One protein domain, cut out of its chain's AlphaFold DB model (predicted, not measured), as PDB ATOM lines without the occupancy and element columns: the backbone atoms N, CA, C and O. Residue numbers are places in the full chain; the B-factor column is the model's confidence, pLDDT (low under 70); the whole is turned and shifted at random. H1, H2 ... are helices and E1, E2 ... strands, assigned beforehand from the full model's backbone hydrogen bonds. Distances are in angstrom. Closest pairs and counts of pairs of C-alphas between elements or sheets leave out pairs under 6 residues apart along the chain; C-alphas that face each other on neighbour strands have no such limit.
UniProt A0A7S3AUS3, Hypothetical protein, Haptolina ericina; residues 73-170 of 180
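This is residues 73 to 170 of the 180 residues of the protein "Hypothetical protein" of Haptolina ericina (UniProt A0A7S3AUS3). What is the main picture? Short H4 lies near the middle, next to the small hairpin of E1 and E2, and H1, H2, H3 and H5 sit round these two; residues 163 to 170, of which 163 to 169 belong to H5, stick out. What is it made of? The printed part has 98 residues, mostly helix by class, with five named helices and two named strands, in the order H1 H2 H3 H4 E1 E2 H5, and one antiparallel sheet, E1 - E2. How large is it? It is compact, with a radius of gyration of the C-alphas of 13.4 A and spans of 37 by 30 by 27 A.

How do the first helices meet? H1, residues 79 to 92, touches H2, residues 99 to 106, closest at the C-alphas of Ala 85 and Ile 102, 5.6 A. They run opposite ways at a steep tilt of 69 degrees, only just short of about perpendicular. What follows? H3, residues 116 to 126, is close but not clearly touching H4, residues 130 to 133; their closest C-alphas, Leu 124 and Gly 130, are 5.5 A apart. How do the strands pair? E1, residues 134 to 136, and E2, residues 147 to 149, form an antiparallel hairpin, with N 135 and O 148 within hydrogen-bond range at 2.8 A. And the last helix? H5, residues 152 to 169, touches H4 with residues 155 to 162 alone, closest at the C-alphas of Ile 132 and Ser 158, 5.1 A. In H1, H2, H3 and H5 every O i to N i+4 pair is within hydrogen-bond range; H4 is too short for one.

Where does H1 begin? C-alpha 79 is at (236.899, 209.804, 311.677), and H1 is 19.9 A long. Where does H5 end? C-alpha 169 is at (244.436, 209.626, 294.711), and H5 is 25.7 A long.

Is anything cut or long? The printed part has no cut, and no link is long. Where is confidence low? Residues 138 to 145 and 168 to 170 are under 70 in pLDDT.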
ATOM      1  N   THR A  73     244.708 211.780 310.619       82.06
ATOM      2  CA  THR A  73     244.352 210.496 311.250       82.06
ATOM      3  C   THR A  73     245.155 210.170 312.514       82.06
ATOM      4  O   THR A  73     244.838 209.226 313.220       82.06
ATOM      5  N   GLU A  74     246.225 210.911 312.803       86.12
ATOM      6  CA  GLU A  74     247.107 210.693 313.961       86.12
ATOM      7  C   GLU A  74     246.838 211.713 315.082       86.12
ATOM      8  O   GLU A  74     247.530 211.729 316.100       86.12
ATOM      9  N   LEU A  75     245.837 212.585 314.912       85.94
ATOM     10  CA  LEU A  75     245.469 213.616 315.888       85.94
ATOM     11  C   LEU A  75     244.592 213.081 317.029       85.94
ATOM     12  O   LEU A  75     244.060 213.872 317.799       85.94
ATOM     13  N   GLY A  76     244.489 211.759 317.184       78.56
ATOM     14  CA  GLY A  76     243.865 211.113 318.341       78.56
ATOM     15  C   GLY A  76     242.339 211.090 318.334       78.56
ATOM     16  O   GLY A  76     241.757 210.638 319.312       78.56
ATOM     17  N   ILE A  77     241.701 211.549 317.255       81.38
ATOM     18  CA  ILE A  77     240.266 211.385 317.042       81.38
ATOM     19  C   ILE A  77     240.053 210.661 315.716       81.38
ATOM     20  O   ILE A  77     240.453 211.157 314.659       81.38
ATOM     21  N   ASP A  78     239.406 209.503 315.799       81.88
ATOM     22  CA  ASP A  78     239.034 208.711 314.637       81.88
ATOM     23  C   ASP A  78     237.877 209.362 313.877       81.88
ATOM     24  O   ASP A  78     236.978 209.986 314.449       81.88
ATOM     25  N   LEU A  79     237.894 209.201 312.557       82.75
ATOM     26  CA  LEU A  79     236.899 209.804 311.677       82.75
ATOM     27  C   LEU A  79     235.484 209.285 311.955       82.75
ATOM     28  O   LEU A  79     234.536 210.060 311.919       82.75
ATOM     29  N   GLU A  80     235.363 207.998 312.282       86.88
ATOM     30  CA  GLU A  80     234.099 207.359 312.665       86.88
ATOM     31  C   GLU A  80     233.516 207.977 313.942       86.88
ATOM     32  O   GLU A  80     232.309 208.179 314.036       86.88
ATOM     33  N   MET A  81     234.372 208.350 314.901       89.50
ATOM     34  CA  MET A  81     233.945 209.018 316.134       89.50
ATOM     35  C   MET A  81     233.460 210.443 315.864       89.50
ATOM     36  O   MET A  81     232.465 210.866 316.443       89.50
ATOM     37  N   LEU A  82     234.139 211.179 314.972       89.06
ATOM     38  CA  LEU A  82     233.676 212.501 314.532       89.06
ATOM     39  C   LEU A  82     232.334 212.429 313.824       89.06
ATOM     40  O   LEU A  82     231.485 213.286 314.062       89.06
ATOM     41  N   ASP A  83     232.166 211.426 312.968       91.88
ATOM     42  CA  ASP A  83     230.935 211.237 312.220       91.88
ATOM     43  C   ASP A  83     229.769 210.927 313.154       91.88
ATOM     44  O   ASP A  83     228.789 211.668 313.188       91.88
ATOM     45  N   LEU A  84     229.940 209.921 314.014       92.19
ATOM     46  CA  LEU A  84     228.933 209.523 314.988       92.19
ATOM     47  C   LEU A  84     228.568 210.669 315.942       92.19
ATOM     48  O   LEU A  84     227.392 210.930 316.174       92.19
ATOM     49  N   ALA A  85     229.565 211.379 316.481       92.62
ATOM     50  CA  ALA A  85     229.328 212.503 317.383       92.62
ATOM     51  C   ALA A  85     228.573 213.644 316.687       92.62
ATOM     52  O   ALA A  85     227.678 214.249 317.279       92.62
ATOM     53  N   TRP A  86     228.924 213.941 315.431       94.69
ATOM     54  CA  TRP A  86     228.214 214.943 314.647       94.69
ATOM     55  C   TRP A  86     226.770 214.507 314.368       94.69
ATOM     56  O   TRP A  86     225.867 215.317 314.561       94.69
ATOM     57  N   GLU A  87     226.538 213.252 313.968       93.50
ATOM     58  CA  GLU A  87     225.207 212.715 313.651       93.50
ATOM     59  C   GLU A  87     224.281 212.726 314.871       93.50
ATOM     60  O   GLU A  87     223.200 213.315 314.808       93.50
ATOM     61  N   VAL A  88     224.736 212.172 315.999       93.38
ATOM     62  CA  VAL A  88     223.958 212.115 317.248       93.38
ATOM     63  C   VAL A  88     223.590 213.518 317.722       93.38
ATOM     64  O   VAL A  88     222.422 213.799 317.976       93.38
ATOM     65  N   LEU A  89     224.555 214.442 317.793       92.69
ATOM     66  CA  LEU A  89     224.280 215.799 318.272       92.69
ATOM     67  C   LEU A  89     223.443 216.615 317.282       92.69
ATOM     68  O   LEU A  89     222.670 217.477 317.699       92.69
ATOM     69  N   ALA A  90     223.581 216.376 315.977       92.25
ATOM     70  CA  ALA A  90     222.760 217.049 314.978       92.25
ATOM     71  C   ALA A  90     221.296 216.579 315.009       92.25
ATOM     72  O   ALA A  90     220.412 217.376 314.682       92.25
ATOM     73  N   GLU A  91     221.038 215.327 315.397       91.31
ATOM     74  CA  GLU A  91     219.692 214.758 315.517       91.31
ATOM     75  C   GLU A  91     219.050 215.048 316.881       91.31
ATOM     76  O   GLU A  91     217.929 215.560 316.942       91.31
ATOM     77  N   GLU A  92     219.756 214.754 317.971       91.50
ATOM     78  CA  GLU A  92     219.205 214.787 319.330       91.50
ATOM     79  C   GLU A  92     219.285 216.179 319.966       91.50
ATOM     80  O   GLU A  92     218.367 216.594 320.681       91.50
ATOM     81  N   GLU A  93     220.346 216.938 319.677       89.00
ATOM     82  CA  GLU A  93     220.600 218.241 320.298       89.00
ATOM     83  C   GLU A  93     220.974 219.363 319.301       89.00
ATOM     84  O   GLU A  93     221.948 220.101 319.494       89.00
ATOM     85  N   PRO A  94     220.173 219.614 318.249       85.81
ATOM     86  CA  PRO A  94     220.525 220.574 317.196       85.81
ATOM     87  C   PRO A  94     220.726 222.014 317.699       85.81
ATOM     88  O   PRO A  94     221.375 222.823 317.034       85.81
ATOM     89  N   ALA A  95     220.166 222.359 318.863       86.06
ATOM     90  CA  ALA A  95     220.318 223.673 319.485       86.06
ATOM     91  C   ALA A  95     221.660 223.859 320.224       86.06
ATOM     92  O   ALA A  95     222.092 225.002 320.378       86.06
ATOM     93  N   SER A  96     222.308 222.777 320.675       84.38
ATOM     94  CA  SER A  96     223.613 222.799 321.362       84.38
ATOM     95  C   SER A  96     224.782 222.444 320.427       84.38
ATOM     96  O   SER A  96     225.949 222.578 320.813       84.38
ATOM     97  N   LEU A  97     224.480 222.054 319.180       88.00
ATOM     98  CA  LEU A  97     225.450 221.648 318.167       88.00
ATOM     99  C   LEU A  97     226.534 222.719 317.944       88.00
ATOM    100  O   LEU A  97     226.327 223.762 317.318       88.00
ATOM    101  N   SER A  98     227.733 222.424 318.433       88.88
ATOM    102  CA  SER A  98     228.922 223.272 318.347       88.88
ATOM    103  C   SER A  98     230.175 222.411 318.181       88.88
ATOM    104  O   SER A  98     230.147 221.211 318.456       88.88
ATOM    105  N   SER A  99     231.294 223.001 317.740       87.00
ATOM    106  CA  SER A  99     232.566 222.266 317.681       87.00
ATOM    107  C   SER A  99     232.988 221.750 319.052       87.00
ATOM    108  O   SER A  99     233.497 220.641 319.151       87.00
ATOM    109  N   THR A 100     232.734 222.530 320.104       87.69
ATOM    110  CA  THR A 100     233.019 222.138 321.485       87.69
ATOM    111  C   THR A 100     232.156 220.960 321.917       87.69
ATOM    112  O   THR A 100     232.701 220.004 322.445       87.69
ATOM    113  N   ALA A 101     230.845 220.980 321.642       88.50
ATOM    114  CA  ALA A 101     229.956 219.868 321.984       88.50
ATOM    115  C   ALA A 101     230.371 218.562 321.285       88.50
ATOM    116  O   ALA A 101     230.467 217.528 321.936       88.50
ATOM    117  N   ILE A 102     230.700 218.621 319.987       89.69
ATOM    118  CA  ILE A 102     231.150 217.443 319.227       89.69
ATOM    119  C   ILE A 102     232.477 216.905 319.767       89.69
ATOM    120  O   ILE A 102     232.604 215.707 319.989       89.69
ATOM    121  N   VAL A 103     233.464 217.772 320.011       87.62
ATOM    122  CA  VAL A 103     234.754 217.342 320.574       87.62
ATOM    123  C   VAL A 103     234.569 216.771 321.985       87.62
ATOM    124  O   VAL A 103     235.129 215.721 322.279       87.62
ATOM    125  N   SER A 104     233.728 217.397 322.816       89.81
ATOM    126  CA  SER A 104     233.408 216.935 324.173       89.81
ATOM    127  C   SER A 104     232.730 215.572 324.202       89.81
ATOM    128  O   SER A 104     232.948 214.808 325.135       89.81
ATOM    129  N   TYR A 105     231.878 215.285 323.215       90.50
ATOM    130  CA  TYR A 105     231.193 214.001 323.104       90.50
ATOM    131  C   TYR A 105     232.186 212.859 322.858       90.50
ATOM    132  O   TYR A 105     232.001 211.753 323.359       90.50
ATOM    133  N   ILE A 106     233.247 213.134 322.097       89.44
ATOM    134  CA  ILE A 106     234.305 212.164 321.804       89.44
ATOM    135  C   ILE A 106     235.228 212.011 323.014       89.44
ATOM    136  O   ILE A 106     235.498 210.891 323.445       89.44
ATOM    137  N   ASP A 107     235.716 213.132 323.546       86.88
ATOM    138  CA  ASP A 107     236.575 213.175 324.724       86.88
ATOM    139  C   ASP A 107     236.463 214.548 325.407       86.88
ATOM    140  O   ASP A 107     236.956 215.566 324.913       86.88
ATOM    141  N   GLU A 108     235.829 214.572 326.579       86.19
ATOM    142  CA  GLU A 108     235.627 215.779 327.389       86.19
ATOM    143  C   GLU A 108     236.956 216.455 327.771       86.19
ATOM    144  O   GLU A 108     237.032 217.684 327.855       86.19
ATOM    145  N   SER A 109     238.045 215.688 327.917       84.94
ATOM    146  CA  SER A 109     239.358 216.238 328.274       84.94
ATOM    147  C   SER A 109     239.955 217.134 327.184       84.94
ATOM    148  O   SER A 109     240.813 217.971 327.473       84.94
ATOM    149  N   LEU A 110     239.475 217.015 325.941       81.94
ATOM    150  CA  LEU A 110     239.919 217.840 324.819       81.94
ATOM    151  C   LEU A 110     239.325 219.252 324.838       81.94
ATOM    152  O   LEU A 110     239.891 220.154 324.219       81.94
ATOM    153  N   VAL A 111     238.212 219.468 325.543       81.31
ATOM    154  CA  VAL A 111     237.613 220.804 325.704       81.31
ATOM    155  C   VAL A 111     238.421 221.646 326.682       81.31
ATOM    156  O   VAL A 111     238.692 222.816 326.421       81.31
ATOM    157  N   GLU A 112     238.865 221.019 327.767       82.38
ATOM    158  CA  GLU A 112     239.694 221.632 328.807       82.38
ATOM    159  C   GLU A 112     241.197 221.543 328.482       82.38
ATOM    160  O   GLU A 112     242.054 221.843 329.315       82.38
ATOM    161  N   ALA A 113     241.543 221.106 327.266       80.88
ATOM    162  CA  ALA A 113     242.921 220.926 326.854       80.88
ATOM    163  C   ALA A 113     243.678 222.259 326.832       80.88
ATOM    164  O   ALA A 113     243.280 223.227 326.182       80.88
ATOM    165  N   GLU A 114     244.850 222.267 327.464       84.62
ATOM    166  CA  GLU A 114     245.776 223.392 327.431       84.62
ATOM    167  C   GLU A 114     247.005 223.084 326.569       84.62
ATOM    168  O   GLU A 114     247.437 221.942 326.384       84.62
ATOM    169  N   GLY A 115     247.618 224.144 326.047       87.44
ATOM    170  CA  GLY A 115     248.934 224.065 325.434       87.44
ATOM    171  C   GLY A 115     248.974 223.187 324.167       87.44
ATOM    172  O   GLY A 115     248.247 223.474 323.212       87.44
ATOM    173  N   PRO A 116     249.853 222.168 324.083       88.81
ATOM    174  CA  PRO A 116     249.979 221.325 322.891       88.81
ATOM    175  C   PRO A 116     248.711 220.546 322.531       88.81
ATOM    176  O   PRO A 116     248.439 220.357 321.346       88.81
ATOM    177  N   GLU A 117     247.922 220.127 323.521       87.62
ATOM    178  CA  GLU A 117     246.679 219.392 323.273       87.62
ATOM    179  C   GLU A 117     245.594 220.319 322.710       87.62
ATOM    180  O   GLU A 117     244.927 219.977 321.736       87.62
ATOM    181  N   GLN A 118     245.534 221.572 323.173       87.69
ATOM    182  CA  GLN A 118     244.691 222.598 322.551       87.69
ATOM    183  C   GLN A 118     245.060 222.829 321.073       87.69
ATOM    184  O   GLN A 118     244.200 222.995 320.203       87.69
ATOM    185  N   TYR A 119     246.360 222.800 320.760       89.88
ATOM    186  CA  TYR A 119     246.834 222.884 319.380       89.88
ATOM    187  C   TYR A 119     246.475 221.642 318.554       89.88
ATOM    188  O   TYR A 119     246.184 221.779 317.363       89.88
ATOM    189  N   ARG A 120     246.447 220.450 319.161       89.75
ATOM    190  CA  ARG A 120     245.984 219.213 318.516       89.75
ATOM    191  C   ARG A 120     244.518 219.325 318.107       89.75
ATOM    192  O   ARG A 120     244.203 219.040 316.953       89.75
ATOM    193  N   VAL A 121     243.658 219.839 318.987       88.31
ATOM    194  CA  VAL A 121     242.241 220.100 318.677       88.31
ATOM    195  C   VAL A 121     242.105 221.115 317.542       88.31
ATOM    196  O   VAL A 121     241.414 220.860 316.558       88.31
ATOM    197  N   PHE A 122     242.836 222.234 317.599       88.44
ATOM    198  CA  PHE A 122     242.872 223.200 316.494       88.44
ATOM    199  C   PHE A 122     243.289 222.545 315.166       88.44
ATOM    200  O   PHE A 122     242.685 222.791 314.118       88.44
ATOM    201  N   ARG A 123     244.322 221.696 315.198       89.69
ATOM    202  CA  ARG A 123     244.811 220.952 314.035       89.69
ATOM    203  C   ARG A 123     243.771 219.983 313.493       89.69
ATOM    204  O   ARG A 123     243.683 219.861 312.278       89.69
ATOM    205  N   LEU A 124     242.988 219.344 314.356       88.62
ATOM    206  CA  LEU A 124     241.908 218.457 313.947       88.62
ATOM    207  C   LEU A 124     240.804 219.247 313.243       88.62
ATOM    208  O   LEU A 124     240.479 218.936 312.100       88.62
ATOM    209  N   LEU A 125     240.306 220.315 313.870       88.00
ATOM    210  CA  LEU A 125     239.213 221.145 313.345       88.00
ATOM    211  C   LEU A 125     239.559 221.825 312.010       88.00
ATOM    212  O   LEU A 125     238.672 222.111 311.209       88.00
ATOM    213  N   THR A 126     240.848 222.077 311.763       86.88
ATOM    214  CA  THR A 126     241.345 222.685 310.516       86.88
ATOM    215  C   THR A 126     241.859 221.682 309.490       86.88
ATOM    216  O   THR A 126     242.141 222.083 308.360       86.88
ATOM    217  N   SER A 127     241.989 220.407 309.863       88.19
ATOM    218  CA  SER A 127     242.422 219.344 308.958       88.19
ATOM    219  C   SER A 127     241.379 219.058 307.887       88.19
ATOM    220  O   SER A 127     240.209 219.395 308.051       88.19
ATOM    221  N   ASP A 128     241.779 218.366 306.824       85.69
ATOM    222  CA  ASP A 128     240.838 217.976 305.776       85.69
ATOM    223  C   ASP A 128     239.707 217.073 306.313       85.69
ATOM    224  O   ASP A 128     238.572 217.192 305.864       85.69
ATOM    225  N   LEU A 129     239.981 216.259 307.347       86.56
ATOM    226  CA  LEU A 129     238.967 215.459 308.049       86.56
ATOM    227  C   LEU A 129     237.997 216.333 308.848       86.56
ATOM    228  O   LEU A 129     236.783 216.196 308.728       86.56
ATOM    229  N   GLY A 130     238.519 217.272 309.640       89.25
ATOM    230  CA  GLY A 130     237.685 218.211 310.393       89.25
ATOM    231  C   GLY A 130     236.836 219.083 309.472       89.25
ATOM    232  O   GLY A 130     235.669 219.350 309.756       89.25
ATOM    233  N   GLN A 131     237.370 219.462 308.312       90.44
ATOM    234  CA  GLN A 131     236.640 220.225 307.307       90.44
ATOM    235  C   GLN A 131     235.451 219.467 306.709       90.44
ATOM    236  O   GLN A 131     234.611 220.114 306.093       90.44
ATOM    237  N   ILE A 132     235.301 218.153 306.905       91.38
ATOM    238  CA  ILE A 132     234.081 217.428 306.511       91.38
ATOM    239  C   ILE A 132     232.892 217.879 307.366       91.38
ATOM    240  O   ILE A 132     231.810 218.127 306.834       91.38
ATOM    241  N   PHE A 133     233.121 218.081 308.665       92.69
ATOM    242  CA  PHE A 133     232.085 218.356 309.666       92.69
ATOM    243  C   PHE A 133     232.004 219.817 310.081       92.69
ATOM    244  O   PHE A 133     230.957 220.275 310.531       92.69
ATOM    245  N   PHE A 134     233.085 220.574 309.916       91.94
ATOM    246  CA  PHE A 134     233.184 221.944 310.392       91.94
ATOM    247  C   PHE A 134     233.437 222.920 309.249       91.94
ATOM    248  O   PHE A 134     234.138 222.650 308.276       91.94
ATOM    249  N   SER A 135     232.866 224.109 309.391       88.31
ATOM    250  CA  SER A 135     233.236 225.291 308.624       88.31
ATOM    251  C   SER A 135     233.984 226.255 309.536       88.31
ATOM    252  O   SER A 135     233.624 226.445 310.699       88.31
ATOM    253  N   THR A 136     235.048 226.859 309.017       81.38
ATOM    254  CA  THR A 136     235.763 227.914 309.739       81.38
ATOM    255  C   THR A 136     234.949 229.195 309.619       81.38
ATOM    256  O   THR A 136     234.722 229.667 308.503       81.38
ATOM    257  N   LEU A 137     234.506 229.769 310.738       72.12
ATOM    258  CA  LEU A 137     233.907 231.097 310.713       72.12
ATOM    259  C   LEU A 137     235.005 232.136 310.478       72.12
ATOM    260  O   LEU A 137     236.164 231.948 310.859       72.12
ATOM    261  N   HIS A 138     234.659 233.243 309.816       60.00
ATOM    262  CA  HIS A 138     235.567 234.380 309.734       60.00
ATOM    263  C   HIS A 138     235.822 234.899 311.144       60.00
ATOM    264  O   HIS A 138     234.998 235.595 311.724       60.00
ATOM    265  N   ALA A 139     236.973 234.528 311.692       55.72
ATOM    266  CA  ALA A 139     237.375 234.977 313.002       55.72
ATOM    267  C   ALA A 139     237.631 236.486 312.957       55.72
ATOM    268  O   ALA A 139     238.363 236.977 312.090       55.72
ATOM    269  N   HIS A 140     237.019 237.222 313.883       56.12
ATOM    270  CA  HIS A 140     237.292 238.649 314.053       56.12
ATOM    271  C   HIS A 140     238.731 238.895 314.538       56.12
ATOM    272  O   HIS A 140     239.291 239.964 314.283       56.12
ATOM    273  N   ASP A 141     239.359 237.890 315.156       63.28
ATOM    274  CA  ASP A 141     240.777 237.860 315.497       63.28
ATOM    275  C   ASP A 141     241.327 236.415 315.519       63.28
ATOM    276  O   ASP A 141     240.605 235.437 315.361       63.28
ATOM    277  N   TYR A 142     242.639 236.266 315.688       65.00
ATOM    278  CA  TYR A 142     243.324 234.968 315.733       65.00
ATOM    279  C   TYR A 142     243.169 234.223 317.072       65.00
ATOM    280  O   TYR A 142     243.670 233.104 317.196       65.00
ATOM    281  N   MET A 143     242.541 234.852 318.069       61.66
ATOM    282  CA  MET A 143     242.303 234.272 319.392       61.66
ATOM    283  C   MET A 143     240.941 233.575 319.473       61.66
ATOM    284  O   MET A 143     240.799 232.625 320.232       61.66
ATOM    285  N   HIS A 144     239.985 233.973 318.630       58.41
ATOM    286  CA  HIS A 144     238.612 233.471 318.628       58.41
ATOM    287  C   HIS A 144     238.242 232.832 317.281       58.41
ATOM    288  O   HIS A 144     237.213 233.153 316.685       58.41
ATOM    289  N   ARG A 145     239.085 231.932 316.748       63.94
ATOM    290  CA  ARG A 145     238.666 231.109 315.600       63.94
ATOM    291  C   ARG A 145     237.552 230.166 316.034       63.94
ATOM    292  O   ARG A 145     237.812 229.111 316.601       63.94
ATOM    293  N   GLU A 146     236.326 230.564 315.736       71.12
ATOM    294  CA  GLU A 146     235.145 229.741 315.932       71.12
ATOM    295  C   GLU A 146     234.976 228.768 314.759       71.12
ATOM    296  O   GLU A 146     235.084 229.130 313.581       71.12
ATOM    297  N   TYR A 147     234.691 227.514 315.093       83.62
ATOM    298  CA  TYR A 147     234.358 226.475 314.130       83.62
ATOM    299  C   TYR A 147     232.889 226.144 314.294       83.62
ATOM    300  O   TYR A 147     232.431 225.776 315.375       83.62
ATOM    301  N   LYS A 148     232.135 226.288 313.207       87.31
ATOM    302  CA  LYS A 148     230.718 225.964 313.214       87.31
ATOM    303  C   LYS A 148     230.505 224.597 312.580       87.31
ATOM    304  O   LYS A 148     230.966 224.403 311.448       87.31
ATOM    305  N   PRO A 149     229.771 223.690 313.241       90.81
ATOM    306  CA  PRO A 149     229.317 222.462 312.611       90.81
ATOM    307  C   PRO A 149     228.542 222.776 311.329       90.81
ATOM    308  O   PRO A 149     227.724 223.700 311.270       90.81
ATOM    309  N   LYS A 150     228.847 222.035 310.272       93.69
ATOM    310  CA  LYS A 150     228.144 222.102 308.995       93.69
ATOM    311  C   LYS A 150     226.728 221.553 309.160       93.69
ATOM    312  O   LYS A 150     226.446 220.803 310.086       93.69
ATOM    313  N   SER A 151     225.831 221.944 308.258       91.75
ATOM    314  CA  SER A 151     224.504 221.328 308.161       91.75
ATOM    315  C   SER A 151     224.601 219.921 307.572       91.75
ATOM    316  O   SER A 151     225.550 219.635 306.846       91.75
ATOM    317  N   ALA A 152     223.581 219.083 307.785       91.88
ATOM    318  CA  ALA A 152     223.519 217.729 307.221       91.88
ATOM    319  C   ALA A 152     223.789 217.684 305.712       91.88
ATOM    320  O   ALA A 152     224.612 216.906 305.244       91.88
ATOM    321  N   MET A 153     223.173 218.596 304.956       93.19
ATOM    322  CA  MET A 153     223.399 218.703 303.513       93.19
ATOM    323  C   MET A 153     224.862 219.035 303.171       93.19
ATOM    324  O   MET A 153     225.414 218.496 302.217       93.19
ATOM    325  N   ALA A 154     225.501 219.918 303.942       93.31
ATOM    326  CA  ALA A 154     226.891 220.301 303.715       93.31
ATOM    327  C   ALA A 154     227.880 219.211 304.155       93.31
ATOM    328  O   ALA A 154     228.916 219.054 303.509       93.31
ATOM    329  N   VAL A 155     227.570 218.458 305.215       93.25
ATOM    330  CA  VAL A 155     228.348 217.281 305.624       93.25
ATOM    331  C   VAL A 155     228.256 216.200 304.557       93.25
ATOM    332  O   VAL A 155     229.298 215.765 304.085       93.25
ATOM    333  N   ALA A 156     227.056 215.857 304.077       91.81
ATOM    334  CA  ALA A 156     226.872 214.875 303.005       91.81
ATOM    335  C   ALA A 156     227.676 215.232 301.740       91.81
ATOM    336  O   ALA A 156     228.438 214.412 301.236       91.81
ATOM    337  N   ALA A 157     227.603 216.490 301.290       92.69
ATOM    338  CA  ALA A 157     228.398 216.959 300.154       92.69
ATOM    339  C   ALA A 157     229.917 216.896 300.417       92.69
ATOM    340  O   ALA A 157     230.701 216.611 299.513       92.69
ATOM    341  N   SER A 158     230.348 217.155 301.656       92.56
ATOM    342  CA  SER A 158     231.769 217.085 302.027       92.56
ATOM    343  C   SER A 158     232.264 215.639 302.117       92.56
ATOM    344  O   SER A 158     233.378 215.369 301.677       92.56
ATOM    345  N   LYS A 159     231.437 214.713 302.625       91.31
ATOM    346  CA  LYS A 159     231.690 213.265 302.640       91.31
ATOM    347  C   LYS A 159     231.861 212.735 301.213       91.31
ATOM    348  O   LYS A 159     232.855 212.075 300.924       91.31
ATOM    349  N   GLU A 160     230.955 213.099 300.303       89.88
ATOM    350  CA  GLU A 160     231.034 212.708 298.889       89.88
ATOM    351  C   GLU A 160     232.306 213.249 298.220       89.88
ATOM    352  O   GLU A 160     233.064 212.490 297.615       89.88
ATOM    353  N   SER A 161     232.590 214.546 298.385       87.81
ATOM    354  CA  SER A 161     233.803 215.164 297.838       87.81
ATOM    355  C   SER A 161     235.085 214.547 298.404       87.81
ATOM    356  O   SER A 161     236.074 214.425 297.680       87.81
ATOM    357  N   TRP A 162     235.084 214.166 299.683       85.75
ATOM    358  CA  TRP A 162     236.200 213.470 300.314       85.75
ATOM    359  C   TRP A 162     236.400 212.081 299.705       85.75
ATOM    360  O   TRP A 162     237.505 211.742 299.295       85.75
ATOM    361  N   CYS A 163     235.336 211.292 299.566       84.88
ATOM    362  CA  CYS A 163     235.436 209.970 298.956       84.88
ATOM    363  C   CYS A 163     235.917 210.021 297.500       84.88
ATOM    364  O   CYS A 163     236.720 209.179 297.098       84.88
ATOM    365  N   GLN A 164     235.476 211.017 296.726       83.25
ATOM    366  CA  GLN A 164     235.959 211.237 295.360       83.25
ATOM    367  C   GLN A 164     237.460 211.550 295.337       83.25
ATOM    368  O   GLN A 164     238.196 210.931 294.572       83.25
ATOM    369  N   SER A 165     237.945 212.438 296.213       78.81
ATOM    370  CA  SER A 165     239.368 212.805 296.241       78.81
ATOM    371  C   SER A 165     240.275 211.651 296.681       78.81
ATOM    372  O   SER A 165     241.366 211.482 296.133       78.81
ATOM    373  N   VAL A 166     239.820 210.812 297.619       73.81
ATOM    374  CA  VAL A 166     240.553 209.605 298.031       73.81
ATOM    375  C   VAL A 166     240.565 208.566 296.905       73.81
ATOM    376  O   VAL A 166     241.604 207.954 296.663       73.81
ATOM    377  N   ALA A 167     239.456 208.394 296.178       70.31
ATOM    378  CA  ALA A 167     239.377 207.479 295.039       70.31
ATOM    379  C   ALA A 167     240.267 207.914 293.859       70.31
ATOM    380  O   ALA A 167     240.888 207.070 293.222       70.31
ATOM    381  N   GLU A 168     240.367 209.217 293.585       67.44
ATOM    382  CA  GLU A 168     241.241 209.770 292.538       67.44
ATOM    383  C   GLU A 168     242.735 209.714 292.907       67.44
ATOM    384  O   GLU A 168     243.592 209.675 292.025       67.44
ATOM    385  N   GLY A 169     243.062 209.703 294.204       62.44
ATOM    386  CA  GLY A 169     244.436 209.626 294.711       62.44
ATOM    387  C   GLY A 169     245.024 208.210 294.794       62.44
ATOM    388  O   GLY A 169     246.225 208.071 295.038       62.44
ATOM    389  N   LEU A 170     244.212 207.165 294.605       55.72
ATOM    390  CA  LEU A 170     244.621 205.762 294.674       55.72
ATOM    391  C   LEU A 170     244.756 205.172 293.262       55.72
ATOM    392  O   LEU A 170     243.772 204.825 292.618       55.72
TER     393      LEU A 170